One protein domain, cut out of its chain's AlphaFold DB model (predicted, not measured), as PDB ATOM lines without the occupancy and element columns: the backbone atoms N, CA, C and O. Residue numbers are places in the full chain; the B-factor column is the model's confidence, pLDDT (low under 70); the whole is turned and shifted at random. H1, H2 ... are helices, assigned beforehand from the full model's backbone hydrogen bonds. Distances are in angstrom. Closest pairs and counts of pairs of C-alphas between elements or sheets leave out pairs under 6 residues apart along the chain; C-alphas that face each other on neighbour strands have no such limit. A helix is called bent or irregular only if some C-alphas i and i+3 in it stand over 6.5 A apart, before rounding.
ATOM      1  N   MET A   2      12.949 -10.635 -34.621       44.33
ATOM      2  CA  MET A   2      12.979 -10.340 -36.075       44.33
ATOM      3  C   MET A   2      14.124  -9.418 -36.526       44.33
ATOM      4  O   MET A   2      14.766  -9.704 -37.528       44.33
ATOM      5  N   ALA A   3      14.419  -8.341 -35.791       48.92
ATOM      6  CA  ALA A   3      15.471  -7.399 -36.193       48.92
ATOM      7  C   ALA A   3      16.851  -8.070 -36.335       48.92
ATOM      8  O   ALA A   3      17.560  -7.826 -37.309       48.92
ATOM      9  N   GLN A   4      17.201  -8.975 -35.412       54.66
ATOM     10  CA  GLN A   4      18.436  -9.761 -35.501       54.66
ATOM     11  C   GLN A   4      18.412 -10.753 -36.670       54.66
ATOM     12  O   GLN A   4      19.435 -10.934 -37.327       54.66
ATOM     13  N   PHE A   5      17.262 -11.377 -36.948       60.62
ATOM     14  CA  PHE A   5      17.103 -12.265 -38.102       60.62
ATOM     15  C   PHE A   5      17.364 -11.517 -39.415       60.62
ATOM     16  O   PHE A   5      18.145 -11.981 -40.243       60.62
ATOM     17  N   PHE A   6      16.797 -10.315 -39.560       55.58
ATOM     18  CA  PHE A   6      17.027  -9.465 -40.727       55.58
ATOM     19  C   PHE A   6      18.466  -8.957 -40.820       55.58
ATOM     20  O   PHE A   6      19.016  -8.967 -41.918       55.58
ATOM     21  N   CYS A   7      19.104  -8.587 -39.703       57.49
ATOM     22  CA  CYS A   7      20.529  -8.230 -39.705       57.49
ATOM     23  C   CYS A   7      21.392  -9.397 -40.208       57.49
ATOM     24  O   CYS A   7      22.180  -9.227 -41.130       57.49
ATOM     25  N   ARG A   8      21.177 -10.619 -39.697       62.48
ATOM     26  CA  ARG A   8      21.933 -11.801 -40.151       62.48
ATOM     27  C   ARG A   8      21.671 -12.159 -41.611       62.48
ATOM     28  O   ARG A   8      22.599 -12.561 -42.311       62.48
ATOM     29  N   MET A   9      20.424 -12.056 -42.077       61.19
ATOM     30  CA  MET A   9      20.111 -12.233 -43.500       61.19
ATOM     31  C   MET A   9      20.832 -11.188 -44.355       61.19
ATOM     32  O   MET A   9      21.330 -11.528 -45.424       61.19
ATOM     33  N   TRP A  10      20.914  -9.946 -43.874       57.26
ATOM     34  CA  TRP A  10      21.592  -8.857 -44.567       57.26
ATOM     35  C   TRP A  10      23.089  -9.096 -44.710       57.26
ATOM     36  O   TRP A  10      23.610  -9.044 -45.823       57.26
ATOM     37  N   ASP A  11      23.761  -9.433 -43.610       60.12
ATOM     38  CA  ASP A  11      25.195  -9.721 -43.613       60.12
ATOM     39  C   ASP A  11      25.517 -10.904 -44.536       60.12
ATOM     40  O   ASP A  11      26.470 -10.855 -45.316       60.12
ATOM     41  N   ARG A  12      24.669 -11.946 -44.536       65.67
ATOM     42  CA  ARG A  12      24.795 -13.067 -45.482       65.67
ATOM     43  C   ARG A  12      24.614 -12.640 -46.936       65.67
ATOM     44  O   ARG A  12      25.349 -13.124 -47.790       65.67
ATOM     45  N   ALA A  13      23.653 -11.764 -47.221       58.96
ATOM     46  CA  ALA A  13      23.374 -11.315 -48.581       58.96
ATOM     47  C   ALA A  13      24.468 -10.386 -49.137       58.96
ATOM     48  O   ALA A  13      24.699 -10.374 -50.343       58.96
ATOM     49  N   GLN A  14      25.157  -9.628 -48.276       56.34
ATOM     50  CA  GLN A  14      26.276  -8.767 -48.680       56.34
ATOM     51  C   GLN A  14      27.554  -9.567 -48.986       56.34
ATOM     52  O   GLN A  14      28.387  -9.111 -49.771       56.34
ATOM     53  N   GLY A  15      27.703 -10.770 -48.417       51.11
ATOM     54  CA  GLY A  15      28.957 -11.517 -48.472       51.11
ATOM     55  C   GLY A  15      30.069 -10.777 -47.720       51.11
ATOM     56  O   GLY A  15      30.017  -9.571 -47.511       51.11
ATOM     57  N   ASN A  16      31.103 -11.494 -47.288       47.73
ATOM     58  CA  ASN A  16      32.116 -11.009 -46.338       47.73
ATOM     59  C   ASN A  16      33.076  -9.906 -46.882       47.73
ATOM     60  O   ASN A  16      34.236  -9.816 -46.478       47.73
ATOM     61  N   ARG A  17      32.636  -9.057 -47.822       51.17
ATOM     62  CA  ARG A  17      33.397  -7.930 -48.377       51.17
ATOM     63  C   ARG A  17      33.289  -6.693 -47.482       51.17
ATOM     64  O   ARG A  17      32.497  -5.788 -47.698       51.17
ATOM     65  N   SER A  18      34.129  -6.728 -46.454       42.23
ATOM     66  CA  SER A  18      34.881  -5.634 -45.833       42.23
ATOM     67  C   SER A  18      34.585  -4.177 -46.241       42.23
ATOM     68  O   SER A  18      34.780  -3.785 -47.387       42.23
ATOM     69  N   ARG A  19      34.388  -3.381 -45.178       38.82
ATOM     70  CA  ARG A  19      34.776  -1.972 -44.952       38.82
ATOM     71  C   ARG A  19      33.913  -0.842 -45.541       38.82
ATOM     72  O   ARG A  19      33.896  -0.561 -46.730       38.82
ATOM     73  N   SER A  20      33.324  -0.114 -44.582       39.56
ATOM     74  CA  SER A  20      33.030   1.325 -44.589       39.56
ATOM     75  C   SER A  20      32.231   1.858 -45.775       39.56
ATOM     76  O   SER A  20      32.763   2.463 -46.700       39.56
ATOM     77  N   SER A  21      30.911   1.748 -45.686       42.84
ATOM     78  CA  SER A  21      30.030   2.740 -46.294       42.84
ATOM     79  C   SER A  21      28.799   2.917 -45.422       42.84
ATOM     80  O   SER A  21      28.281   1.967 -44.844       42.84
ATOM     81  N   PHE A  22      28.383   4.171 -45.316       41.93
ATOM     82  CA  PHE A  22      27.396   4.795 -44.429       41.93
ATOM     83  C   PHE A  22      26.019   4.090 -44.280       41.93
ATOM     84  O   PHE A  22      25.163   4.563 -43.539       41.93
ATOM     85  N   SER A  23      25.772   2.966 -44.962       46.61
ATOM     86  CA  SER A  23      24.496   2.240 -44.986       46.61
ATOM     87  C   SER A  23      24.362   1.104 -43.962       46.61
ATOM     88  O   SER A  23      23.301   0.490 -43.902       46.61
ATOM     89  N   SER A  24      25.394   0.805 -43.165       49.28
ATOM     90  CA  SER A  24      25.360  -0.269 -42.149       49.28
ATOM     91  C   SER A  24      24.841   0.176 -40.777       49.28
ATOM     92  O   SER A  24      24.950  -0.564 -39.803       49.28
ATOM     93  N   CYS A  25      24.283   1.382 -40.671       44.88
ATOM     94  CA  CYS A  25      23.648   1.838 -39.441       44.88
ATOM     95  C   CYS A  25      22.329   1.068 -39.226       44.88
ATOM     96  O   CYS A  25      21.418   1.203 -40.051       44.88
ATOM     97  N   PRO A  26      22.156   0.324 -38.114       53.32
ATOM     98  CA  PRO A  26      20.906  -0.377 -37.812       53.32
ATOM     99  C   PRO A  26      19.681   0.546 -37.867       53.32
ATOM    100  O   PRO A  26      18.597   0.113 -38.248       53.32
ATOM    101  N   CYS A  27      19.852   1.836 -37.551       46.39
ATOM    102  CA  CYS A  27      18.786   2.833 -37.632       46.39
ATOM    103  C   CYS A  27      18.267   3.054 -39.064       46.39
ATOM    104  O   CYS A  27      17.056   3.161 -39.249       46.39
ATOM    105  N   MET A  28      19.134   3.038 -40.084       50.66
ATOM    106  CA  MET A  28      18.723   3.137 -41.490       50.66
ATOM    107  C   MET A  28      17.978   1.877 -41.932       50.66
ATOM    108  O   MET A  28      16.979   1.966 -42.639       50.66
ATOM    109  N   GLN A  29      18.400   0.703 -41.456       56.61
ATOM    110  CA  GLN A  29      17.725  -0.562 -41.751       56.61
ATOM    111  C   GLN A  29      16.344  -0.658 -41.079       56.61
ATOM    112  O   GLN A  29      15.404  -1.183 -41.676       56.61
ATOM    113  N   TRP A  30      16.180  -0.084 -39.886       56.10
ATOM    114  CA  TRP A  30      14.871   0.087 -39.248       56.10
ATOM    115  C   TRP A  30      13.987   1.085 -39.994       56.10
ATOM    116  O   TRP A  30      12.830   0.773 -40.270       56.10
ATOM    117  N   LEU A  31      14.524   2.244 -40.384       54.61
ATOM    118  CA  LEU A  31      13.788   3.232 -41.176       54.61
ATOM    119  C   LEU A  31      13.319   2.630 -42.514       54.61
ATOM    120  O   LEU A  31      12.201   2.883 -42.964       54.61
ATOM    121  N   GLN A  32      14.134   1.751 -43.100       58.09
ATOM    122  CA  GLN A  32      13.805   0.969 -44.288       58.09
ATOM    123  C   GLN A  32      12.637   0.007 -44.072       58.09
ATOM    124  O   GLN A  32      11.751  -0.117 -44.919       58.09
ATOM    125  N   LEU A  33      12.655  -0.725 -42.959       62.64
ATOM    126  CA  LEU A  33      11.598  -1.669 -42.628       62.64
ATOM    127  C   LEU A  33      10.292  -0.909 -42.376       62.64
ATOM    128  O   LEU A  33       9.253  -1.291 -42.896       62.64
ATOM    129  N   VAL A  34      10.359   0.224 -41.670       59.82
ATOM    130  CA  VAL A  34       9.205   1.083 -41.373       59.82
ATOM    131  C   VAL A  34       8.619   1.708 -42.640       59.82
ATOM    132  O   VAL A  34       7.399   1.741 -42.794       59.82
ATOM    133  N   THR A  35       9.450   2.181 -43.571       62.26
ATOM    134  CA  THR A  35       8.970   2.723 -44.854       62.26
ATOM    135  C   THR A  35       8.351   1.636 -45.730       62.26
ATOM    136  O   THR A  35       7.267   1.851 -46.267       62.26
ATOM    137  N   ASN A  36       8.950   0.442 -45.807       62.54
ATOM    138  CA  ASN A  36       8.367  -0.685 -46.544       62.54
ATOM    139  C   ASN A  36       7.058  -1.172 -45.929       62.54
ATOM    140  O   ASN A  36       6.091  -1.369 -46.659       62.54
ATOM    141  N   VAL A  37       7.000  -1.320 -44.603       66.11
ATOM    142  CA  VAL A  37       5.767  -1.683 -43.898       66.11
ATOM    143  C   VAL A  37       4.701  -0.623 -44.144       66.11
ATOM    144  O   VAL A  37       3.572  -0.991 -44.427       66.11
ATOM    145  N   ASN A  38       5.040   0.671 -44.153       68.22
ATOM    146  CA  ASN A  38       4.088   1.731 -44.498       68.22
ATOM    147  C   ASN A  38       3.595   1.652 -45.949       68.22
ATOM    148  O   ASN A  38       2.404   1.833 -46.190       68.22
ATOM    149  N   VAL A  39       4.476   1.393 -46.920       69.06
ATOM    150  CA  VAL A  39       4.078   1.257 -48.332       69.06
ATOM    151  C   VAL A  39       3.193   0.026 -48.523       69.06
ATOM    152  O   VAL A  39       2.117   0.146 -49.099       69.06
ATOM    153  N   LEU A  40       3.587  -1.132 -47.983       67.35
ATOM    154  CA  LEU A  40       2.758  -2.340 -47.976       67.35
ATOM    155  C   LEU A  40       1.424  -2.078 -47.281       67.35
ATOM    156  O   LEU A  40       0.385  -2.420 -47.831       67.35
ATOM    157  N   PHE A  41       1.423  -1.424 -46.121       68.98
ATOM    158  CA  PHE A  41       0.203  -1.090 -45.391       68.98
ATOM    159  C   PHE A  41      -0.705  -0.178 -46.217       68.98
ATOM    160  O   PHE A  41      -1.902  -0.418 -46.286       68.98
ATOM    161  N   ARG A  42      -0.154   0.815 -46.925       69.79
ATOM    162  CA  ARG A  42      -0.930   1.688 -47.819       69.79
ATOM    163  C   ARG A  42      -1.512   0.937 -49.012       69.79
ATOM    164  O   ARG A  42      -2.694   1.107 -49.293       69.79
ATOM    165  N   VAL A  43      -0.719   0.104 -49.688       70.52
ATOM    166  CA  VAL A  43      -1.189  -0.698 -50.832       70.52
ATOM    167  C   VAL A  43      -2.278  -1.668 -50.383       70.52
ATOM    168  O   VAL A  43      -3.357  -1.706 -50.964       70.52
ATOM    169  N   THR A  44      -2.038  -2.392 -49.292       69.66
ATOM    170  CA  THR A  44      -2.991  -3.365 -48.753       69.66
ATOM    171  C   THR A  44      -4.259  -2.710 -48.198       69.66
ATOM    172  O   THR A  44      -5.352  -3.228 -48.417       69.66
ATOM    173  N   TYR A  45      -4.153  -1.549 -47.546       69.98
ATOM    174  CA  TYR A  45      -5.300  -0.771 -47.075       69.98
ATOM    175  C   TYR A  45      -6.143  -0.235 -48.234       69.98
ATOM    176  O   TYR A  45      -7.369  -0.327 -48.192       69.98
ATOM    177  N   LEU A  46      -5.507   0.263 -49.300       69.96
ATOM    178  CA  LEU A  46      -6.217   0.712 -50.496       69.96
ATOM    179  C   LEU A  46      -6.955  -0.454 -51.171       69.96
ATOM    180  O   LEU A  46      -8.146  -0.328 -51.460       69.96
ATOM    181  N   SER A  47      -6.301  -1.609 -51.340       71.42
ATOM    182  CA  SER A  47      -6.945  -2.829 -51.844       71.42
ATOM    183  C   SER A  47      -8.117  -3.273 -50.961       71.42
ATOM    184  O   SER A  47      -9.155  -3.679 -51.479       71.42
ATOM    185  N   LEU A  48      -7.996  -3.143 -49.634       72.29
ATOM    186  CA  LEU A  48      -9.069  -3.454 -48.688       72.29
ATOM    187  C   LEU A  48     -10.269  -2.502 -48.840       72.29
ATOM    188  O   LEU A  48     -11.411  -2.956 -48.802       72.29
ATOM    189  N   ILE A  49     -10.035  -1.195 -49.019       74.38
ATOM    190  CA  ILE A  49     -11.105  -0.205 -49.232       74.38
ATOM    191  C   ILE A  49     -11.841  -0.480 -50.542       74.38
ATOM    192  O   ILE A  49     -13.072  -0.536 -50.550       74.38
ATOM    193  N   ILE A  50     -11.100  -0.666 -51.637       74.60
ATOM    194  CA  ILE A  50     -11.685  -0.930 -52.957       74.60
ATOM    195  C   ILE A  50     -12.488  -2.235 -52.911       74.60
ATOM    196  O   ILE A  50     -13.646  -2.257 -53.329       74.60
ATOM    197  N   GLY A  51     -11.920  -3.286 -52.313       77.92
ATOM    198  CA  GLY A  51     -12.606  -4.559 -52.097       77.92
ATOM    199  C   GLY A  51     -13.884  -4.406 -51.268       77.92
ATOM    200  O   GLY A  51     -14.916  -4.959 -51.631       77.92
ATOM    201  N   LYS A  52     -13.866  -3.594 -50.203       84.15
ATOM    202  CA  LYS A  52     -15.053  -3.323 -49.375       84.15
ATOM    203  C   LYS A  52     -16.181  -2.670 -50.172       84.15
ATOM    204  O   LYS A  52     -17.312  -3.136 -50.095       84.15
ATOM    205  N   LEU A  53     -15.896  -1.607 -50.928       86.60
ATOM    206  CA  LEU A  53     -16.917  -0.932 -51.746       86.60
ATOM    207  C   LEU A  53     -17.522  -1.883 -52.778       86.60
ATOM    208  O   LEU A  53     -18.719  -1.847 -53.053       86.60
ATOM    209  N   TYR A  54     -16.683  -2.746 -53.332       86.80
ATOM    210  CA  TYR A  54     -17.085  -3.730 -54.311       86.80
ATOM    211  C   TYR A  54     -18.008  -4.810 -53.721       86.80
ATOM    212  O   TYR A  54     -19.082  -5.063 -54.266       86.80
ATOM    213  N   VAL A  55     -17.651  -5.376 -52.562       88.36
ATOM    214  CA  VAL A  55     -18.489  -6.350 -51.840       88.36
ATOM    215  C   VAL A  55     -19.837  -5.739 -51.461       88.36
ATOM    216  O   VAL A  55     -20.859  -6.386 -51.661       88.36
ATOM    217  N   VAL A  56     -19.866  -4.483 -51.001       91.35
ATOM    218  CA  VAL A  56     -21.124  -3.774 -50.702       91.35
ATOM    219  C   VAL A  56     -22.022  -3.709 -51.939       91.35
ATOM    220  O   VAL A  56     -23.189  -4.070 -51.855       91.35
ATOM    221  N   ARG A  57     -21.480  -3.348 -53.108       91.81
ATOM    222  CA  ARG A  57     -22.261  -3.308 -54.357       91.81
ATOM    223  C   ARG A  57     -22.803  -4.677 -54.768       91.81
ATOM    224  O   ARG A  57     -23.892  -4.738 -55.329       91.81
ATOM    225  N   ILE A  58     -22.056  -5.759 -54.541       91.78
ATOM    226  CA  ILE A  58     -22.559  -7.119 -54.792       91.78
ATOM    227  C   ILE A  58     -23.685  -7.445 -53.813       91.78
ATOM    228  O   ILE A  58     -24.724  -7.932 -54.246       91.78
ATOM    229  N   CYS A  59     -23.493  -7.160 -52.522       93.65
ATOM    230  CA  CYS A  59     -24.506  -7.412 -51.500       93.65
ATOM    231  C   CYS A  59     -25.816  -6.707 -51.852       93.65
ATOM    232  O   CYS A  59     -26.863  -7.328 -51.778       93.65
ATOM    233  N   ASP A  60     -25.753  -5.458 -52.311       94.05
ATOM    234  CA  ASP A  60     -26.939  -4.684 -52.696       94.05
ATOM    235  C   ASP A  60     -27.703  -5.324 -53.840       94.05
ATOM    236  O   ASP A  60     -28.926  -5.424 -53.793       94.05
ATOM    237  N   LYS A  61     -26.975  -5.774 -54.864       94.18
ATOM    238  CA  LYS A  61     -27.566  -6.441 -56.023       94.18
ATOM    239  C   LYS A  61     -28.240  -7.747 -55.620       94.18
ATOM    240  O   LYS A  61     -29.410  -7.931 -55.924       94.18
ATOM    241  N   VAL A  62     -27.519  -8.608 -54.900       93.63
ATOM    242  CA  VAL A  62     -28.028  -9.919 -54.470       93.63
ATOM    243  C   VAL A  62     -29.195  -9.766 -53.497       93.63
ATOM    244  O   VAL A  62     -30.180 -10.486 -53.606       93.63
ATOM    245  N   PHE A  63     -29.111  -8.808 -52.569       93.32
ATOM    246  CA  PHE A  63     -30.194  -8.530 -51.633       93.32
ATOM    247  C   PHE A  63     -31.436  -8.047 -52.375       93.32
ATOM    248  O   PHE A  63     -32.495  -8.610 -52.173       93.32
ATOM    249  N   THR A  64     -31.306  -7.079 -53.287       91.49
ATOM    250  CA  THR A  64     -32.447  -6.558 -54.065       91.49
ATOM    251  C   THR A  64     -33.102  -7.638 -54.936       91.49
ATOM    252  O   THR A  64     -34.299  -7.569 -55.202       91.49
ATOM    253  N   GLU A  65     -32.332  -8.628 -55.394       92.46
ATOM    254  CA  GLU A  65     -32.829  -9.746 -56.205       92.46
ATOM    255  C   GLU A  65     -33.611 -10.785 -55.385       92.46
ATOM    256  O   GLU A  65     -34.591 -11.333 -55.886       92.46
ATOM    257  N   LEU A  66     -33.204 -11.042 -54.136       91.64
ATOM    258  CA  LEU A  66     -33.800 -12.077 -53.280       91.64
ATOM    259  C   LEU A  66     -34.725 -11.558 -52.174       91.64
ATOM    260  O   LEU A  66     -35.485 -12.343 -51.610       91.64
ATOM    261  N   SER A  67     -34.644 -10.280 -51.813       89.40
ATOM    262  CA  SER A  67     -35.486  -9.693 -50.773       89.40
ATOM    263  C   SER A  67     -36.937  -9.664 -51.226       89.40
ATOM    264  O   SER A  67     -37.225  -9.326 -52.380       89.40
ATOM    265  N   ASP A  68     -37.857  -9.928 -50.306       87.20
ATOM    266  CA  ASP A  68     -39.272  -9.724 -50.586       87.20
ATOM    267  C   ASP A  68     -39.544  -8.222 -50.771       87.20
ATOM    268  O   ASP A  68     -39.167  -7.384 -49.952       87.20
ATOM    269  N   LYS A  69     -40.205  -7.868 -51.877       83.68
ATOM    270  CA  LYS A  69     -40.490  -6.476 -52.252       83.68
ATOM    271  C   LYS A  69     -41.418  -5.782 -51.259       83.68
ATOM    272  O   LYS A  69     -41.397  -4.556 -51.185       83.68
ATOM    273  N   ASN A  70     -42.225  -6.551 -50.529       84.68
ATOM    274  CA  ASN A  70     -43.181  -6.015 -49.567       84.68
ATOM    275  C   ASN A  70     -42.525  -5.726 -48.215       84.68
ATOM    276  O   ASN A  70     -42.722  -4.650 -47.658       84.68
ATOM    277  N   THR A  71     -41.746  -6.675 -47.695       84.06
ATOM    278  CA  THR A  71     -41.126  -6.562 -46.366       84.06
ATOM    279  C   THR A  71     -39.743  -5.914 -46.403       84.06
ATOM    280  O   THR A  71     -39.292  -5.407 -45.384       84.06
ATOM    281  N   GLN A  72     -39.070  -5.901 -47.562       86.13
ATOM    282  CA  GLN A  72     -37.652  -5.546 -47.712       86.13
ATOM    283  C   GLN A  72     -36.719  -6.372 -46.815       86.13
ATOM    284  O   GLN A  72     -35.615  -5.938 -46.479       86.13
ATOM    285  N   LEU A  73     -37.157  -7.575 -46.442       88.23
ATOM    286  CA  LEU A  73     -36.392  -8.521 -45.646       88.23
ATOM    287  C   LEU A  73     -35.961  -9.694 -46.518       88.23
ATOM    288  O   LEU A  73     -36.652 -10.099 -47.459       88.23
ATOM    289  N   LEU A  74     -34.784 -10.228 -46.208       88.29
ATOM    290  CA  LEU A  74     -34.306 -11.464 -46.801       88.29
ATOM    291  C   LEU A  74     -34.822 -12.638 -45.973       88.29
ATOM    292  O   LEU A  74     -34.559 -12.708 -44.769       88.29
ATOM    293  N   ASP A  75     -35.528 -13.552 -46.634       86.08
ATOM    294  CA  ASP A  75     -36.007 -14.766 -45.989       86.08
ATOM    295  C   ASP A  75     -34.845 -15.665 -45.544       86.08
ATOM    296  O   ASP A  75     -33.774 -15.723 -46.162       86.08
ATOM    297  N   ILE A  76     -35.103 -16.421 -44.486       80.28
ATOM    298  CA  ILE A  76     -34.193 -17.369 -43.857       80.28
ATOM    299  C   ILE A  76     -33.662 -18.376 -44.887       80.28
ATOM    300  O   ILE A  76     -32.451 -18.564 -45.009       80.28
ATOM    301  N   SER A  77     -34.548 -18.972 -45.692       81.04
ATOM    302  CA  SER A  77     -34.157 -19.944 -46.724       81.04
ATOM    303  C   SER A  77     -33.292 -19.318 -47.827       81.04
ATOM    304  O   SER A  77     -32.409 -19.968 -48.398       81.04
ATOM    305  N   SER A  78     -33.497 -18.025 -48.078       87.72
ATOM    306  CA  SER A  78     -32.808 -17.262 -49.115       87.72
ATOM    307  C   SER A  78     -31.425 -16.781 -48.676       87.72
ATOM    308  O   SER A  78     -30.579 -16.547 -49.536       87.72
ATOM    309  N   LEU A  79     -31.135 -16.695 -47.370       89.52
ATOM    310  CA  LEU A  79     -29.832 -16.245 -46.861       89.52
ATOM    311  C   LEU A  79     -28.674 -17.124 -47.346       89.52
ATOM    312  O   LEU A  79     -27.622 -16.616 -47.749       89.52
ATOM    313  N   HIS A  80     -28.857 -18.444 -47.336       89.31
ATOM    314  CA  HIS A  80     -27.843 -19.377 -47.821       89.31
ATOM    315  C   HIS A  80     -27.581 -19.179 -49.320       89.31
ATOM    316  O   HIS A  80     -26.432 -19.046 -49.743       89.31
ATOM    317  N   VAL A  81     -28.647 -19.066 -50.117       91.01
ATOM    318  CA  VAL A  81     -28.555 -18.823 -51.564       91.01
ATOM    319  C   VAL A  81     -27.902 -17.468 -51.848       91.01
ATOM    320  O   VAL A  81     -27.000 -17.384 -52.682       91.01
ATOM    321  N   ALA A  82     -28.280 -16.421 -51.111       92.96
ATOM    322  CA  ALA A  82     -27.679 -15.095 -51.200       92.96
ATOM    323  C   ALA A  82     -26.175 -15.155 -50.932       92.96
ATOM    324  O   ALA A  82     -25.375 -14.623 -51.702       92.96
ATOM    325  N   THR A  83     -25.775 -15.862 -49.877       92.63
ATOM    326  CA  THR A  83     -24.366 -16.037 -49.513       92.63
ATOM    327  C   THR A  83     -23.593 -16.732 -50.634       92.63
ATOM    328  O   THR A  83     -22.541 -16.241 -51.045       92.63
ATOM    329  N   LEU A  84     -24.140 -17.812 -51.204       92.24
ATOM    330  CA  LEU A  84     -23.548 -18.494 -52.356       92.24
ATOM    331  C   LEU A  84     -23.413 -17.569 -53.570       92.24
ATOM    332  O   LEU A  84     -22.364 -17.549 -54.213       92.24
ATOM    333  N   MET A  85     -24.436 -16.771 -53.878       92.69
ATOM    334  CA  MET A  85     -24.395 -15.830 -55.000       92.69
ATOM    335  C   MET A  85     -23.365 -14.721 -54.803       92.69
ATOM    336  O   MET A  85     -22.673 -14.352 -55.759       92.69
ATOM    337  N   VAL A  86     -23.211 -14.217 -53.577       93.10
ATOM    338  CA  VAL A  86     -22.178 -13.228 -53.260       93.10
ATOM    339  C   VAL A  86     -20.788 -13.836 -53.431       93.10
ATOM    340  O   VAL A  86     -19.970 -13.254 -54.143       93.10
ATOM    341  N   TYR A  87     -20.522 -15.013 -52.857       91.00
ATOM    342  CA  TYR A  87     -19.223 -15.682 -52.993       91.00
ATOM    343  C   TYR A  87     -18.920 -16.059 -54.448       91.00
ATOM    344  O   TYR A  87     -17.812 -15.827 -54.925       91.00
ATOM    345  N   ASN A  88     -19.916 -16.517 -55.207       90.88
ATOM    346  CA  ASN A  88     -19.781 -16.765 -56.642       90.88
ATOM    347  C   ASN A  88     -19.433 -15.479 -57.415       90.88
ATOM    348  O   ASN A  88     -18.542 -15.474 -58.263       90.88
ATOM    349  N   SER A  89     -20.094 -14.361 -57.101       89.27
ATOM    350  CA  SER A  89     -19.828 -13.056 -57.723       89.27
ATOM    351  C   SER A  89     -18.448 -12.506 -57.364       89.27
ATOM    352  O   SER A  89     -17.779 -11.924 -58.219       89.27
ATOM    353  N   ILE A  90     -18.018 -12.708 -56.117       86.08
ATOM    354  CA  ILE A  90     -16.677 -12.387 -55.622       86.08
ATOM    355  C   ILE A  90     -15.642 -13.212 -56.384       86.08
ATOM    356  O   ILE A  90     -14.760 -12.627 -57.000       86.08
ATOM    357  N   ASN A  91     -15.790 -14.535 -56.427       84.49
ATOM    358  CA  ASN A  91     -14.832 -15.434 -57.069       84.49
ATOM    359  C   ASN A  91     -14.742 -15.223 -58.590       84.49
ATOM    360  O   ASN A  91     -13.689 -15.446 -59.175       84.49
ATOM    361  N   LYS A  92     -15.820 -14.760 -59.237       82.49
ATOM    362  CA  LYS A  92     -15.809 -14.418 -60.669       82.49
ATOM    363  C   LYS A  92     -15.075 -13.119 -60.988       82.49
ATOM    364  O   LYS A  92     -14.497 -13.003 -62.063       82.49
ATOM    365  N   GLN A  93     -15.173 -12.116 -60.119       72.36
ATOM    366  CA  GLN A  93     -14.760 -10.745 -60.450       72.36
ATOM    367  C   GLN A  93     -13.506 -10.283 -59.700       72.36
ATOM    368  O   GLN A  93     -12.782  -9.422 -60.198       72.36
ATOM    369  N   LEU A  94     -13.222 -10.841 -58.523       68.90
ATOM    370  CA  LEU A  94     -11.988 -10.588 -57.786       68.90
ATOM    371  C   LEU A  94     -10.956 -11.651 -58.163       68.90
ATOM    372  O   LEU A  94     -11.079 -12.813 -57.790       68.90
ATOM    373  N   ALA A  95      -9.917 -11.228 -58.884       61.49
ATOM    374  CA  ALA A  95      -8.772 -12.078 -59.177       61.49
ATOM    375  C   ALA A  95      -8.094 -12.508 -57.865       61.49
ATOM    376  O   ALA A  95      -7.626 -11.676 -57.084       61.49
ATOM    377  N   GLY A  96      -8.057 -13.811 -57.608       68.47
ATOM    378  CA  GLY A  96      -7.467 -14.363 -56.401       68.47
ATOM    379  C   GLY A  96      -7.819 -15.834 -56.203       68.47
ATOM    380  O   GLY A  96      -8.538 -16.409 -57.014       68.47
ATOM    381  N   PRO A  97      -7.315 -16.451 -55.119       68.77
ATOM    382  CA  PRO A  97      -7.635 -17.835 -54.811       68.77
ATOM    383  C   PRO A  97      -9.123 -17.949 -54.496       68.77
ATOM    384  O   PRO A  97      -9.616 -17.133 -53.705       68.77
ATOM    385  N   HIS A  98      -9.776 -18.975 -55.047       76.59
ATOM    386  CA  HIS A  98     -11.183 -19.274 -54.787       76.59
ATOM    387  C   HIS A  98     -11.480 -19.215 -53.285       76.59
ATOM    388  O   HIS A  98     -10.688 -19.684 -52.456       76.59
ATOM    389  N   LYS A  99     -12.582 -18.556 -52.931       80.06
ATOM    390  CA  LYS A  99     -13.073 -18.486 -51.559       80.06
ATOM    391  C   LYS A  99     -14.282 -19.369 -51.424       80.06
ATOM    392  O   LYS A  99     -15.284 -19.145 -52.099       80.06
ATOM    393  N   ASP A 100     -14.165 -20.343 -50.540       84.19
ATOM    394  CA  ASP A 100     -15.298 -21.164 -50.185       84.19
ATOM    395  C   ASP A 100     -16.269 -20.334 -49.338       84.19
ATOM    396  O   ASP A 100     -15.838 -19.575 -48.462       84.19
ATOM    397  N   PRO A 101     -17.576 -20.435 -49.611       86.94
ATOM    398  CA  PRO A 101     -18.589 -19.818 -48.774       86.94
ATOM    399  C   PRO A 101     -18.556 -20.427 -47.360       86.94
ATOM    400  O   PRO A 101     -18.096 -21.560 -47.174       86.94
ATOM    401  N   PRO A 102     -19.070 -19.713 -46.344       84.92
ATOM    402  CA  PRO A 102     -19.205 -20.269 -45.005       84.92
ATOM    403  C   PRO A 102     -20.066 -21.536 -45.028       84.92
ATOM    404  O   PRO A 102     -21.039 -21.639 -45.776       84.92
ATOM    405  N   CYS A 103     -19.719 -22.502 -44.175       84.39
ATOM    406  CA  CYS A 103     -20.473 -23.744 -44.062       84.39
ATOM    407  C   CYS A 103     -21.937 -23.471 -43.695       84.39
ATOM    408  O   CYS A 103     -22.226 -22.574 -42.901       84.39
ATOM    409  N   MET A 104     -22.842 -24.319 -44.191       82.71
ATOM    410  CA  MET A 104     -24.283 -24.202 -43.943       82.71
ATOM    411  C   MET A 104     -24.617 -24.068 -42.451       82.71
ATOM    412  O   MET A 104     -25.469 -23.267 -42.103       82.71
ATOM    413  N   ASN A 105     -23.890 -24.753 -41.561       86.44
ATOM    414  CA  ASN A 105     -24.094 -24.664 -40.108       86.44
ATOM    415  C   ASN A 105     -23.852 -23.253 -39.543       86.44
ATOM    416  O   ASN A 105     -24.519 -22.847 -38.597       86.44
ATOM    417  N   VAL A 106     -22.902 -22.497 -40.106       86.87
ATOM    418  CA  VAL A 106     -22.613 -21.116 -39.680       86.87
ATOM    419  C   VAL A 106     -23.739 -20.187 -40.121       86.87
ATOM    420  O   VAL A 106     -24.168 -19.333 -39.350       86.87
ATOM    421  N   VAL A 107     -24.239 -20.381 -41.344       86.33
ATOM    422  CA  VAL A 107     -25.374 -19.620 -41.880       86.33
ATOM    423  C   VAL A 107     -26.660 -19.971 -41.125       86.33
ATOM    424  O   VAL A 107     -27.389 -19.072 -40.728       86.33
ATOM    425  N   ALA A 108     -26.890 -21.255 -40.836       84.91
ATOM    426  CA  ALA A 108     -28.030 -21.745 -40.066       84.91
ATOM    427  C   ALA A 108     -28.043 -21.190 -38.639       84.91
ATOM    428  O   ALA A 108     -29.077 -20.727 -38.172       84.91
ATOM    429  N   LYS A 109     -26.884 -21.130 -37.974       88.01
ATOM    430  CA  LYS A 109     -26.783 -20.479 -36.664       88.01
ATOM    431  C   LYS A 109     -27.187 -19.003 -36.733       88.01
ATOM    432  O   LYS A 109     -27.882 -18.514 -35.853       88.01
ATOM    433  N   GLN A 110     -26.782 -18.300 -37.789       84.39
ATOM    434  CA  GLN A 110     -27.188 -16.910 -37.977       84.39
ATOM    435  C   GLN A 110     -28.699 -16.780 -38.209       84.39
ATOM    436  O   GLN A 110     -29.307 -15.832 -37.730       84.39
ATOM    437  N   MET A 111     -29.299 -17.743 -38.914       79.71
ATOM    438  CA  MET A 111     -30.743 -17.813 -39.149       79.71
ATOM    439  C   MET A 111     -31.535 -18.033 -37.850       79.71
ATOM    440  O   MET A 111     -32.608 -17.461 -37.700       79.71
ATOM    441  N   GLU A 112     -31.009 -18.818 -36.905       84.09
ATOM    442  CA  GLU A 112     -31.628 -19.024 -35.585       84.09
ATOM    443  C   GLU A 112     -31.633 -17.748 -34.729       84.09
ATOM    444  O   GLU A 112     -32.558 -17.530 -33.948       84.09
ATOM    445  N   GLU A 113     -30.622 -16.888 -34.882       82.92
ATOM    446  CA  GLU A 113     -30.510 -15.626 -34.141       82.92
ATOM    447  C   GLU A 113     -31.438 -14.522 -34.690       82.92
ATOM    448  O   GLU A 113     -31.771 -13.590 -33.958       82.92
ATOM    449  N   THR A 114     -31.877 -14.618 -35.952       81.87
ATOM    450  CA  THR A 114     -32.705 -13.600 -36.627       81.87
ATOM    451  C   THR A 114     -33.931 -14.218 -37.321       81.87
ATOM    452  O   THR A 114     -33.953 -14.323 -38.552       81.87
ATOM    453  N   PRO A 115     -34.970 -14.629 -36.566       75.68
ATOM    454  CA  PRO A 115     -36.136 -15.322 -37.122       75.68
ATOM    455  C   PRO A 115     -37.078 -14.419 -37.934       75.68
ATOM    456  O   PRO A 115     -37.856 -14.917 -38.740       75.68
ATOM    457  N   GLU A 116     -37.029 -13.099 -37.738       81.29
ATOM    458  CA  GLU A 116     -37.907 -12.142 -38.432       81.29
ATOM    459  C   GLU A 116     -37.475 -11.870 -39.886       81.29
ATOM    460  O   GLU A 116     -38.197 -11.221 -40.638       81.29
ATOM    461  N   GLY A 117     -36.320 -12.400 -40.302       84.57
ATOM    462  CA  GLY A 117     -35.665 -12.073 -41.565       84.57
ATOM    463  C   GLY A 117     -34.502 -11.106 -41.359       84.57
ATOM    464  O   GLY A 117     -34.283 -10.580 -40.270       84.57
ATOM    465  N   ILE A 118     -33.708 -10.909 -42.411       88.74
ATOM    466  CA  ILE A 118     -32.463 -10.134 -42.332       88.74
ATOM    467  C   ILE A 118     -32.599  -8.849 -43.141       88.74
ATOM    468  O   ILE A 118     -32.963  -8.875 -44.319       88.74
ATOM    469  N   THR A 119     -32.260  -7.720 -42.520       91.93
ATOM    470  CA  THR A 119     -32.223  -6.415 -43.192       91.93
ATOM    471  C   THR A 119     -31.000  -6.284 -44.105       91.93
ATOM    472  O   THR A 119     -29.982  -6.958 -43.924       91.93
ATOM    473  N   LEU A 120     -31.038  -5.358 -45.070       91.64
ATOM    474  CA  LEU A 120     -29.894  -5.097 -45.958       91.64
ATOM    475  C   LEU A 120     -28.613  -4.764 -45.174       91.64
ATOM    476  O   LEU A 120     -27.515  -5.179 -45.552       91.64
ATOM    477  N   GLU A 121     -28.732  -4.001 -44.088       92.39
ATOM    478  CA  GLU A 121     -27.583  -3.603 -43.275       92.39
ATOM    479  C   GLU A 121     -26.956  -4.781 -42.531       92.39
ATOM    480  O   GLU A 121     -25.727  -4.899 -42.497       92.39
ATOM    481  N   GLU A 122     -27.778  -5.661 -41.965       90.90
ATOM    482  CA  GLU A 122     -27.332  -6.889 -41.307       90.90
ATOM    483  C   GLU A 122     -26.717  -7.854 -42.313       90.90
ATOM    484  O   GLU A 122     -25.605  -8.331 -42.091       90.90
ATOM    485  N   PHE A 123     -27.363  -8.052 -43.465       92.13
ATOM    486  CA  PHE A 123     -26.830  -8.874 -44.546       92.13
ATOM    487  C   PHE A 123     -25.446  -8.387 -44.990       92.13
ATOM    488  O   PHE A 123     -24.476  -9.149 -44.992       92.13
ATOM    489  N   ARG A 124     -25.313  -7.085 -45.283       93.23
ATOM    490  CA  ARG A 124     -24.020  -6.465 -45.612       93.23
ATOM    491  C   ARG A 124     -23.000  -6.691 -44.503       93.23
ATOM    492  O   ARG A 124     -21.842  -6.979 -44.798       93.23
ATOM    493  N   ARG A 125     -23.393  -6.523 -43.239       92.24
ATOM    494  CA  ARG A 125     -22.500  -6.661 -42.080       92.24
ATOM    495  C   ARG A 125     -21.981  -8.090 -41.945       92.24
ATOM    496  O   ARG A 125     -20.772  -8.250 -41.787       92.24
ATOM    497  N   LEU A 126     -22.858  -9.083 -42.076       90.94
ATOM    498  CA  LEU A 126     -22.537 -10.510 -41.998       90.94
ATOM    499  C   LEU A 126     -21.572 -10.930 -43.104       90.94
ATOM    500  O   LEU A 126     -20.471 -11.408 -42.820       90.94
ATOM    501  N   ILE A 127     -21.922 -10.646 -44.361       91.88
ATOM    502  CA  ILE A 127     -21.058 -10.946 -45.508       91.88
ATOM    503  C   ILE A 127     -19.707 -10.244 -45.361       91.88
ATOM    504  O   ILE A 127     -18.655 -10.853 -45.557       91.88
ATOM    505  N   MET A 128     -19.704  -8.965 -44.976       89.84
ATOM    506  CA  MET A 128     -18.464  -8.219 -44.767       89.84
ATOM    507  C   MET A 128     -17.618  -8.788 -43.633       89.84
ATOM    508  O   MET A 128     -16.396  -8.659 -43.683       89.84
ATOM    509  N   GLU A 129     -18.219  -9.366 -42.596       90.10
ATOM    510  CA  GLU A 129     -17.478 -10.020 -41.526       90.10
ATOM    511  C   GLU A 129     -16.801 -11.300 -42.020       90.10
ATOM    512  O   GLU A 129     -15.598 -11.465 -41.790       90.10
ATOM    513  N   TRP A 130     -17.530 -12.161 -42.732       88.80
ATOM    514  CA  TRP A 130     -16.989 -13.402 -43.295       88.80
ATOM    515  C   TRP A 130     -15.880 -13.117 -44.311       88.80
ATOM    516  O   TRP A 130     -14.734 -13.521 -44.106       88.80
ATOM    517  N   VAL A 131     -16.156 -12.270 -45.304       85.89
ATOM    518  CA  VAL A 131     -15.179 -11.888 -46.335       85.89
ATOM    519  C   VAL A 131     -13.948 -11.214 -45.718       85.89
ATOM    520  O   VAL A 131     -12.822 -11.424 -46.171       85.89
ATOM    521  N   ARG A 132     -14.108 -10.421 -44.649       83.61
ATOM    522  CA  ARG A 132     -12.970  -9.803 -43.950       83.61
ATOM    523  C   ARG A 132     -12.086 -10.837 -43.263       83.61
ATOM    524  O   ARG A 132     -10.868 -10.644 -43.262       83.61
ATOM    525  N   LYS A 133     -12.658 -11.879 -42.651       80.76
ATOM    526  CA  LYS A 133     -11.881 -12.963 -42.026       80.76
ATOM    527  C   LYS A 133     -11.039 -13.678 -43.086       80.76
ATOM    528  O   LYS A 133      -9.824 -13.790 -42.905       80.76
ATOM    529  N   ASP A 134     -11.640 -13.998 -44.228       78.30
ATOM    530  CA  ASP A 134     -10.958 -14.657 -45.348       78.30
ATOM    531  C   ASP A 134      -9.852 -13.782 -45.962       78.30
ATOM    532  O   ASP A 134      -8.713 -14.221 -46.150       78.30
ATOM    533  N   LEU A 135     -10.153 -12.507 -46.237       74.81
ATOM    534  CA  LEU A 135      -9.199 -11.566 -46.827       74.81
ATOM    535  C   LEU A 135      -8.019 -11.278 -45.901       74.81
ATOM    536  O   LEU A 135      -6.890 -11.199 -46.380       74.81
ATOM    537  N   ARG A 136      -8.250 -11.127 -44.591       74.94
ATOM    538  CA  ARG A 136      -7.170 -10.873 -43.624       74.94
ATOM    539  C   ARG A 136      -6.144 -11.994 -43.627       74.94
ATOM    540  O   ARG A 136      -4.950 -11.705 -43.614       74.94
ATOM    541  N   LEU A 137      -6.599 -13.243 -43.673       66.85
ATOM    542  CA  LEU A 137      -5.714 -14.402 -43.656       66.85
ATOM    543  C   LEU A 137      -4.880 -14.486 -44.941       66.85
ATOM    544  O   LEU A 137      -3.664 -14.663 -44.885       66.85
ATOM    545  N   VAL A 138      -5.505 -14.254 -46.100       70.27
ATOM    546  CA  VAL A 138      -4.794 -14.185 -47.387       70.27
ATOM    547  C   VAL A 138      -3.779 -13.048 -47.388       70.27
ATOM    548  O   VAL A 138      -2.619 -13.255 -47.728       70.27
ATOM    549  N   LEU A 139      -4.196 -11.847 -46.997       73.42
ATOM    550  CA  LEU A 139      -3.368 -10.648 -47.027       73.42
ATOM    551  C   LEU A 139      -2.161 -10.753 -46.089       73.42
ATOM    552  O   LEU A 139      -1.064 -10.359 -46.474       73.42
ATOM    553  N   ALA A 140      -2.344 -11.317 -44.891       73.51
ATOM    554  CA  ALA A 140      -1.261 -11.545 -43.938       73.51
ATOM    555  C   ALA A 140      -0.208 -12.507 -44.505       73.51
ATOM    556  O   ALA A 140       0.986 -12.202 -44.468       73.51
ATOM    557  N   ASN A 141      -0.645 -13.620 -45.100       74.73
ATOM    558  CA  ASN A 141       0.252 -14.590 -45.726       74.73
ATOM    559  C   ASN A 141       1.005 -13.977 -46.912       74.73
ATOM    560  O   ASN A 141       2.222 -14.128 -47.020       74.73
ATOM    561  N   LYS A 142       0.297 -13.230 -47.765       75.07
ATOM    562  CA  LYS A 142       0.895 -12.508 -48.891       75.07
ATOM    563  C   LYS A 142       1.967 -11.539 -48.397       75.07
ATOM    564  O   LYS A 142       3.130 -11.649 -48.797       75.07
ATOM    565  N   ALA A 143       1.599 -10.635 -47.488       77.33
ATOM    566  CA  ALA A 143       2.497  -9.632 -46.924       77.33
ATOM    567  C   ALA A 143       3.743 -10.268 -46.294       77.33
ATOM    568  O   ALA A 143       4.850  -9.799 -46.549       77.33
ATOM    569  N   ALA A 144       3.591 -11.369 -45.550       78.30
ATOM    570  CA  ALA A 144       4.713 -12.098 -44.968       78.30
ATOM    571  C   ALA A 144       5.707 -12.586 -46.037       78.30
ATOM    572  O   ALA A 144       6.914 -12.378 -45.893       78.30
ATOM    573  N   VAL A 145       5.218 -13.161 -47.143       79.83
ATOM    574  CA  VAL A 145       6.079 -13.606 -48.251       79.83
ATOM    575  C   VAL A 145       6.805 -12.429 -48.901       79.83
ATOM    576  O   VAL A 145       8.010 -12.525 -49.128       79.83
ATOM    577  N   ALA A 146       6.130 -11.305 -49.176       78.77
ATOM    578  CA  ALA A 146       6.803 -10.140 -49.761       78.77
ATOM    579  C   ALA A 146       7.845  -9.533 -48.820       78.77
ATOM    580  O   ALA A 146       8.955  -9.250 -49.260       78.77
ATOM    581  N   ILE A 147       7.524  -9.390 -47.533       78.16
ATOM    582  CA  ILE A 147       8.449  -8.858 -46.523       78.16
ATOM    583  C   ILE A 147       9.718  -9.717 -46.437       78.16
ATOM    584  O   ILE A 147      10.812  -9.175 -46.283       78.16
ATOM    585  N   MET A 148       9.599 -11.042 -46.569       78.85
ATOM    586  CA  MET A 148      10.756 -11.940 -46.534       78.85
ATOM    587  C   MET A 148      11.529 -11.993 -47.857       78.85
ATOM    588  O   MET A 148      12.759 -11.968 -47.852       78.85
ATOM    589  N   ALA A 149      10.837 -12.074 -48.993       83.31
ATOM    590  CA  ALA A 149      11.477 -12.312 -50.284       83.31
ATOM    591  C   ALA A 149      11.976 -11.029 -50.963       83.31
ATOM    592  O   ALA A 149      12.991 -11.070 -51.658       83.31
ATOM    593  N   ALA A 150      11.317  -9.884 -50.760       81.70
ATOM    594  CA  ALA A 150      11.672  -8.652 -51.459       81.70
ATOM    595  C   ALA A 150      13.091  -8.151 -51.137       81.70
ATOM    596  O   ALA A 150      13.804  -7.829 -52.089       81.70
ATOM    597  N   PRO A 151      13.564  -8.137 -49.869       76.47
ATOM    598  CA  PRO A 151      14.945  -7.765 -49.573       76.47
ATOM    599  C   PRO A 151      15.955  -8.676 -50.272       76.47
ATOM    600  O   PRO A 151      16.935  -8.193 -50.837       76.47
ATOM    601  N   LEU A 152      15.696  -9.989 -50.283       81.71
ATOM    602  CA  LEU A 152      16.567 -10.970 -50.928       81.71
ATOM    603  C   LEU A 152      16.632 -10.735 -52.440       81.71
ATOM    604  O   LEU A 152      17.725 -10.586 -52.979       81.71
ATOM    605  N   LEU A 153      15.480 -10.629 -53.112       83.33
ATOM    606  CA  LEU A 153      15.409 -10.380 -54.557       83.33
ATOM    607  C   LEU A 153      16.083  -9.072 -54.955       83.33
ATOM    608  O   LEU A 153      16.747  -8.982 -55.984       83.33
ATOM    609  N   ALA A 154      15.927  -8.041 -54.146       81.57
ATOM    610  CA  ALA A 154      16.485  -6.750 -54.468       81.57
ATOM    611  C   ALA A 154      18.002  -6.671 -54.228       81.57
ATOM    612  O   ALA A 154      18.700  -5.993 -54.982       81.57
ATOM    613  N   VAL A 155      18.547  -7.380 -53.229       81.41
ATOM    614  CA  VAL A 155      20.007  -7.494 -53.064       81.41
ATOM    615  C   VAL A 155      20.612  -8.333 -54.187       81.41
ATOM    616  O   VAL A 155      21.618  -7.921 -54.768       81.41
ATOM    617  N   THR A 156      20.001  -9.467 -54.540       83.72
ATOM    618  CA  THR A 156      20.517 -10.341 -55.604       83.72
ATOM    619  C   THR A 156      20.503  -9.639 -56.956       83.72
ATOM    620  O   THR A 156      21.516  -9.635 -57.652       83.72
ATOM    621  N   THR A 157      19.405  -8.965 -57.302       81.40
ATOM    622  CA  THR A 157      19.283  -8.214 -58.562       81.40
ATOM    623  C   THR A 157      20.223  -7.017 -58.608       81.40
ATOM    624  O   THR A 157      20.866  -6.793 -59.633       81.40
ATOM    625  N   LYS A 158      20.399  -6.294 -57.495       78.34
ATOM    626  CA  LYS A 158      21.384  -5.208 -57.422       78.34
ATOM    627  C   LYS A 158      22.818  -5.722 -57.568       78.34
ATOM    628  O   LYS A 158      23.613  -5.105 -58.273       78.34
ATOM    629  N   SER A 159      23.154  -6.847 -56.936       84.85
ATOM    630  CA  SER A 159      24.475  -7.473 -57.057       84.85
ATOM    631  C   SER A 159      24.746  -7.963 -58.481       84.85
ATOM    632  O   SER A 159      25.820  -7.704 -59.016       84.85
ATOM    633  N   ALA A 160      23.770  -8.613 -59.119       84.58
ATOM    634  CA  ALA A 160      23.885  -9.078 -60.500       84.58
ATOM    635  C   ALA A 160      24.003  -7.909 -61.490       84.58
ATOM    636  O   ALA A 160      24.884  -7.909 -62.344       84.58
ATOM    637  N   GLY A 161      23.177  -6.868 -61.339       81.57
ATOM    638  CA  GLY A 161      23.208  -5.693 -62.212       81.57
ATOM    639  C   GLY A 161      24.537  -4.935 -62.160       81.57
ATOM    640  O   GLY A 161      25.010  -4.474 -63.194       81.57
ATOM    641  N   ARG A 162      25.186  -4.870 -60.988       77.69
ATOM    642  CA  ARG A 162      26.527  -4.276 -60.822       77.69
ATOM    643  C   ARG A 162      27.626  -4.998 -61.601       77.69
ATOM    644  O   ARG A 162      28.601  -4.360 -61.975       77.69
ATOM    645  N   GLN A 163      27.483  -6.300 -61.841       83.17
ATOM    646  CA  GLN A 163      28.476  -7.090 -62.577       83.17
ATOM    647  C   GLN A 163      28.410  -6.863 -64.092       83.17
ATOM    648  O   GLN A 163      29.326  -7.253 -64.810       83.17
ATOM    649  N   VAL A 164      27.350  -6.222 -64.593       81.61
ATOM    650  CA  VAL A 164      27.183  -5.964 -66.023       81.61
ATOM    651  C   VAL A 164      27.843  -4.623 -66.381       81.61
ATOM    652  O   VAL A 164      27.363  -3.585 -65.922       81.61
ATOM    653  N   PRO A 165      28.875  -4.586 -67.251       78.18
ATOM    654  CA  PRO A 165      29.674  -3.377 -67.503       78.18
ATOM    655  C   PRO A 165      28.857  -2.166 -67.971       78.18
ATOM    656  O   PRO A 165      29.182  -1.026 -67.660       78.18
ATOM    657  N   ARG A 166      27.772  -2.414 -68.717       82.74
ATOM    658  CA  ARG A 166      26.965  -1.364 -69.351       82.74
ATOM    659  C   ARG A 166      25.904  -0.753 -68.435       82.74
ATOM    660  O   ARG A 166      25.558   0.409 -68.611       82.74
ATOM    661  N   VAL A 167      25.374  -1.523 -67.485       82.31
ATOM    662  CA  VAL A 167      24.274  -1.082 -66.601       82.31
ATOM    663  C   VAL A 167      24.685  -0.976 -65.135       82.31
ATOM    664  O   VAL A 167      23.984  -0.328 -64.362       82.31
ATOM    665  N   GLY A 168      25.832  -1.538 -64.750       79.80
ATOM    666  CA  GLY A 168      26.334  -1.535 -63.378       79.80
ATOM    667  C   GLY A 168      26.385  -0.147 -62.735       79.80
ATOM    668  O   GLY A 168      25.796   0.015 -61.662       79.80
ATOM    669  N   PRO A 169      26.952   0.881 -63.402       82.57
ATOM    670  CA  PRO A 169      26.971   2.244 -62.868       82.57
ATOM    671  C   PRO A 169      25.574   2.846 -62.658       82.57
ATOM    672  O   PRO A 169      25.378   3.676 -61.773       82.57
ATOM    673  N   ALA A 170      24.586   2.445 -63.464       83.62
ATOM    674  CA  ALA A 170      23.213   2.926 -63.341       83.62
ATOM    675  C   ALA A 170      22.484   2.238 -62.176       83.62
ATOM    676  O   ALA A 170      21.869   2.905 -61.345       83.62
ATOM    677  N   VAL A 171      22.606   0.911 -62.071       80.17
ATOM    678  CA  VAL A 171      21.986   0.098 -61.010       80.17
ATOM    679  C   VAL A 171      22.549   0.446 -59.631       80.17
ATOM    680  O   VAL A 171      21.837   0.401 -58.627       80.17
ATOM    681  N   GLU A 172      23.820   0.829 -59.560       80.45
ATOM    682  CA  GLU A 172      24.446   1.239 -58.309       80.45
ATOM    683  C   GLU A 172      23.833   2.515 -57.720       80.45
ATOM    684  O   GLU A 172      23.589   2.561 -56.508       80.45
ATOM    685  N   LYS A 173      23.517   3.497 -58.579       83.78
ATOM    686  CA  LYS A 173      22.892   4.771 -58.190       83.78
ATOM    687  C   LYS A 173      21.470   4.607 -57.668       83.78
ATOM    688  O   LYS A 173      21.009   5.455 -56.908       83.78
ATOM    689  N   VAL A 174      20.772   3.536 -58.046       79.40
ATOM    690  CA  VAL A 174      19.415   3.277 -57.553       79.40
ATOM    691  C   VAL A 174      19.485   2.874 -56.081       79.40
ATOM    692  O   VAL A 174      20.125   1.867 -55.755       79.40
ATOM    693  N   PRO A 175      18.813   3.589 -55.164       79.83
ATOM    694  CA  PRO A 175      18.765   3.188 -53.771       79.83
ATOM    695  C   PRO A 175      18.166   1.789 -53.646       79.83
ATOM    696  O   PRO A 175      17.053   1.520 -54.090       79.83
ATOM    697  N   THR A 176      18.898   0.902 -52.980       76.79
ATOM    698  CA  THR A 176      18.416  -0.420 -52.574       76.79
ATOM    699  C   THR A 176      17.000  -0.382 -51.956       76.79
ATOM    700  O   THR A 176      16.183  -1.193 -52.381       76.79
ATOM    701  N   PRO A 177      16.640   0.581 -51.070       76.31
ATOM    702  CA  PRO A 177      15.260   0.733 -50.575       76.31
ATOM    703  C   PRO A 177      14.176   0.751 -51.648       76.31
ATOM    704  O   PRO A 177      13.103   0.188 -51.463       76.31
ATOM    705  N   LEU A 178      14.456   1.419 -52.761       77.63
ATOM    706  CA  LEU A 178      13.486   1.641 -53.818       77.63
ATOM    707  C   LEU A 178      13.282   0.370 -54.647       77.63
ATOM    708  O   LEU A 178      12.168   0.064 -55.049       77.63
ATOM    709  N   LEU A 179      14.331  -0.436 -54.830       79.22
ATOM    710  CA  LEU A 179      14.165  -1.772 -55.405       79.22
ATOM    711  C   LEU A 179      13.296  -2.651 -54.495       79.22
ATOM    712  O   LEU A 179      12.480  -3.421 -54.986       79.22
ATOM    713  N   PHE A 180      13.418  -2.514 -53.172       77.10
ATOM    714  CA  PHE A 180      12.704  -3.362 -52.209       77.10
ATOM    715  C   PHE A 180      11.210  -3.090 -52.265       77.10
ATOM    716  O   PHE A 180      10.419  -4.033 -52.272       77.10
ATOM    717  N   THR A 181      10.827  -1.813 -52.336       77.35
ATOM    718  CA  THR A 181       9.425  -1.420 -52.476       77.35
ATOM    719  C   THR A 181       8.858  -1.940 -53.792       77.35
ATOM    720  O   THR A 181       7.796  -2.559 -53.783       77.35
ATOM    721  N   VAL A 182       9.590  -1.794 -54.903       83.14
ATOM    722  CA  VAL A 182       9.183  -2.315 -56.218       83.14
ATOM    723  C   VAL A 182       8.997  -3.833 -56.183       83.14
ATOM    724  O   VAL A 182       7.953  -4.322 -56.613       83.14
ATOM    725  N   PHE A 183       9.946  -4.590 -55.623       83.82
ATOM    726  CA  PHE A 183       9.813  -6.045 -55.502       83.82
ATOM    727  C   PHE A 183       8.700  -6.454 -54.539       83.82
ATOM    728  O   PHE A 183       7.991  -7.412 -54.825       83.82
ATOM    729  N   SER A 184       8.497  -5.741 -53.430       80.46
ATOM    730  CA  SER A 184       7.418  -6.038 -52.479       80.46
ATOM    731  C   SER A 184       6.047  -5.872 -53.128       80.46
ATOM    732  O   SER A 184       5.210  -6.771 -53.053       80.46
ATOM    733  N   VAL A 185       5.839  -4.743 -53.810       79.88
ATOM    734  CA  VAL A 185       4.612  -4.453 -54.557       79.88
ATOM    735  C   VAL A 185       4.439  -5.459 -55.695       79.88
ATOM    736  O   VAL A 185       3.377  -6.063 -55.827       79.88
ATOM    737  N   GLY A 186       5.496  -5.717 -56.467       85.14
ATOM    738  CA  GLY A 186       5.480  -6.701 -57.548       85.14
ATOM    739  C   GLY A 186       5.135  -8.111 -57.066       85.14
ATOM    740  O   GLY A 186       4.331  -8.788 -57.696       85.14
ATOM    741  N   LEU A 187       5.678  -8.548 -55.926       83.38
ATOM    742  CA  LEU A 187       5.364  -9.847 -55.326       83.38
ATOM    743  C   LEU A 187       3.917  -9.930 -54.831       83.38
ATOM    744  O   LEU A 187       3.307 -10.980 -55.016       83.38
ATOM    745  N   MET A 188       3.361  -8.857 -54.249       76.73
ATOM    746  CA  MET A 188       1.935  -8.808 -53.880       76.73
ATOM    747  C   MET A 188       1.048  -9.086 -55.096       76.73
ATOM    748  O   MET A 188       0.213  -9.985 -55.047       76.73
ATOM    749  N   PHE A 189       1.289  -8.384 -56.207       75.97
ATOM    750  CA  PHE A 189       0.490  -8.534 -57.425       75.97
ATOM    751  C   PHE A 189       0.749  -9.853 -58.166       75.97
ATOM    752  O   PHE A 189      -0.181 -10.478 -58.670       75.97
ATOM    753  N   LEU A 190       1.997 -10.331 -58.220       76.75
ATOM    754  CA  LEU A 190       2.318 -11.615 -58.858       76.75
ATOM    755  C   LEU A 190       1.615 -12.793 -58.175       76.75
ATOM    756  O   LEU A 190       1.281 -13.774 -58.842       76.75
ATOM    757  N   GLN A 191       1.389 -12.710 -56.862       69.06
ATOM    758  CA  GLN A 191       0.631 -13.721 -56.127       69.06
ATOM    759  C   GLN A 191      -0.856 -13.728 -56.517       69.06
ATOM    760  O   GLN A 191      -1.449 -14.804 -56.538       69.06
ATOM    761  N   ASP A 192      -1.439 -12.584 -56.895       66.39
ATOM    762  CA  ASP A 192      -2.816 -12.512 -57.416       66.39
ATOM    763  C   ASP A 192      -2.941 -13.213 -58.773       66.39
ATOM    764  O   ASP A 192      -3.837 -14.033 -58.968       66.39
ATOM    765  N   ILE A 193      -1.996 -12.958 -59.687       61.84
ATOM    766  CA  ILE A 193      -2.006 -13.543 -61.039       61.84
ATOM    767  C   ILE A 193      -1.867 -15.069 -60.987       61.84
ATOM    768  O   ILE A 193      -2.521 -15.777 -61.751       61.84
ATOM    769  N   ARG A 194      -1.015 -15.597 -60.096       60.02
ATOM    770  CA  ARG A 194      -0.858 -17.053 -59.948       60.02
ATOM    771  C   ARG A 194      -2.092 -17.702 -59.342       60.02
ATOM    772  O   ARG A 194      -2.458 -18.786 -59.772       60.02
ATOM    773  N   ALA A 195      -2.716 -17.045 -58.368       57.26
ATOM    774  CA  ALA A 195      -3.893 -17.586 -57.710       57.26
ATOM    775  C   ALA A 195      -5.130 -17.604 -58.621       57.26
ATOM    776  O   ALA A 195      -5.945 -18.501 -58.483       57.26
ATOM    777  N   GLY A 196      -5.246 -16.668 -59.571       54.44
ATOM    778  CA  GLY A 196      -6.326 -16.670 -60.566       54.44
ATOM    779  C   GLY A 196      -6.165 -17.682 -61.710       54.44
ATOM    780  O   GLY A 196      -7.027 -17.739 -62.578       54.44
ATOM    781  N   LYS A 197      -5.058 -18.440 -61.762       49.67
ATOM    782  CA  LYS A 197      -4.824 -19.482 -62.780       49.67
ATOM    783  C   LYS A 197      -5.200 -20.901 -62.330       49.67
ATOM    784  O   LYS A 197      -5.084 -21.807 -63.153       49.67
TER     785      LYS A 197
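Overview. This is residues 2 to 197 of the 198 residues of the protein "Os04g0601500 protein" of Oryza sativa subsp. japonica (UniProt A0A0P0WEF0). A slender rod is built on two long helices, H2 and the bent H5, which run opposite ways along its length, with H7 packed on part of both. H3 packs on residues 55 to 66 of H2 and H4 packs on H3 towards one end of the rod; H1, arm H5b and the short H6 gather towards the other, where residues 15 to 23 stick out. The printed part has 196 residues with seven named helices, H1 to H7 in that order, and no named strand: the class is all helix. The whole is loose, with a radius of gyration of the C-alphas of 23.5 A, and spans 77 by 33 by 22 A.

Arrangement. H1, residues 2 to 14, and H2, residues 26 to 66, are near each other, with 11 pairs of C-alphas within 10 A. H3, residues 76 to 93, touches H2 at a steep tilt of 51 degrees, opposite ways; the closest C-alphas, Val 62 and Ala 82, are 6.1 A apart. H4, residues 104 to 113, touches residues 76 to 80 of H3 alone, closest at C-alphas 76 and 111, 5.9 A. H5, residues 120 to 162, was assigned as one helix by its hydrogen bonds but is bent, C-alphas 148 and 151 being 6.6 A apart; its arms H5a, residues 120 to 148, and H5b, residues 151 to 162, stand at 45 degrees. H5a touches H2 at a shallow tilt of 29 degrees, opposite ways, closest at C-alphas 59 and 124, 6.0 A. H1 touches H5b with residues 13 to 14 alone, closest at C-alphas 13 and 155, 6.8 A. H6, residues 168 to 173, touches H5b, closest at C-alphas 162 and 168, 3.8 A. H7, residues 176 to 195, touches H5a, closest at C-alphas 146 and 184, 5.0 A; H5b, at 154 and 180, 5.6 A; and H2, at 36 and 181, 6.1 A. Every O i to N i+4 pair is within hydrogen-bond range in H1, H2, H4, H5a and H5b; H3 has 12 of 14, H6 1 of 2 and H7 15 of 16.

Along the chain. H1 begins at C-alpha 2 (12.979, -10.340, -36.075) and measures 18.4 A. H2 measures 58.0 A, H3 26.4 A, H4 14.4 A, H5a 41.2 A, H5b 16.5 A and H6 8.9 A. H5a has a kink of 27 degrees near residue 133. H7, 28.6 A, ends at C-alpha 195 (-3.893, -17.586, -57.710).

Size, cuts and confidence. The C-alphas farthest apart, Arg 19 and Asn 70, are 78.2 A apart. The printed part has no cut; the link from H1 to H2, 11 residues, is long. Mean pLDDT of the printed part is 76.3; 56 residues are under 70, among them 2 to 42 and 191 to 197.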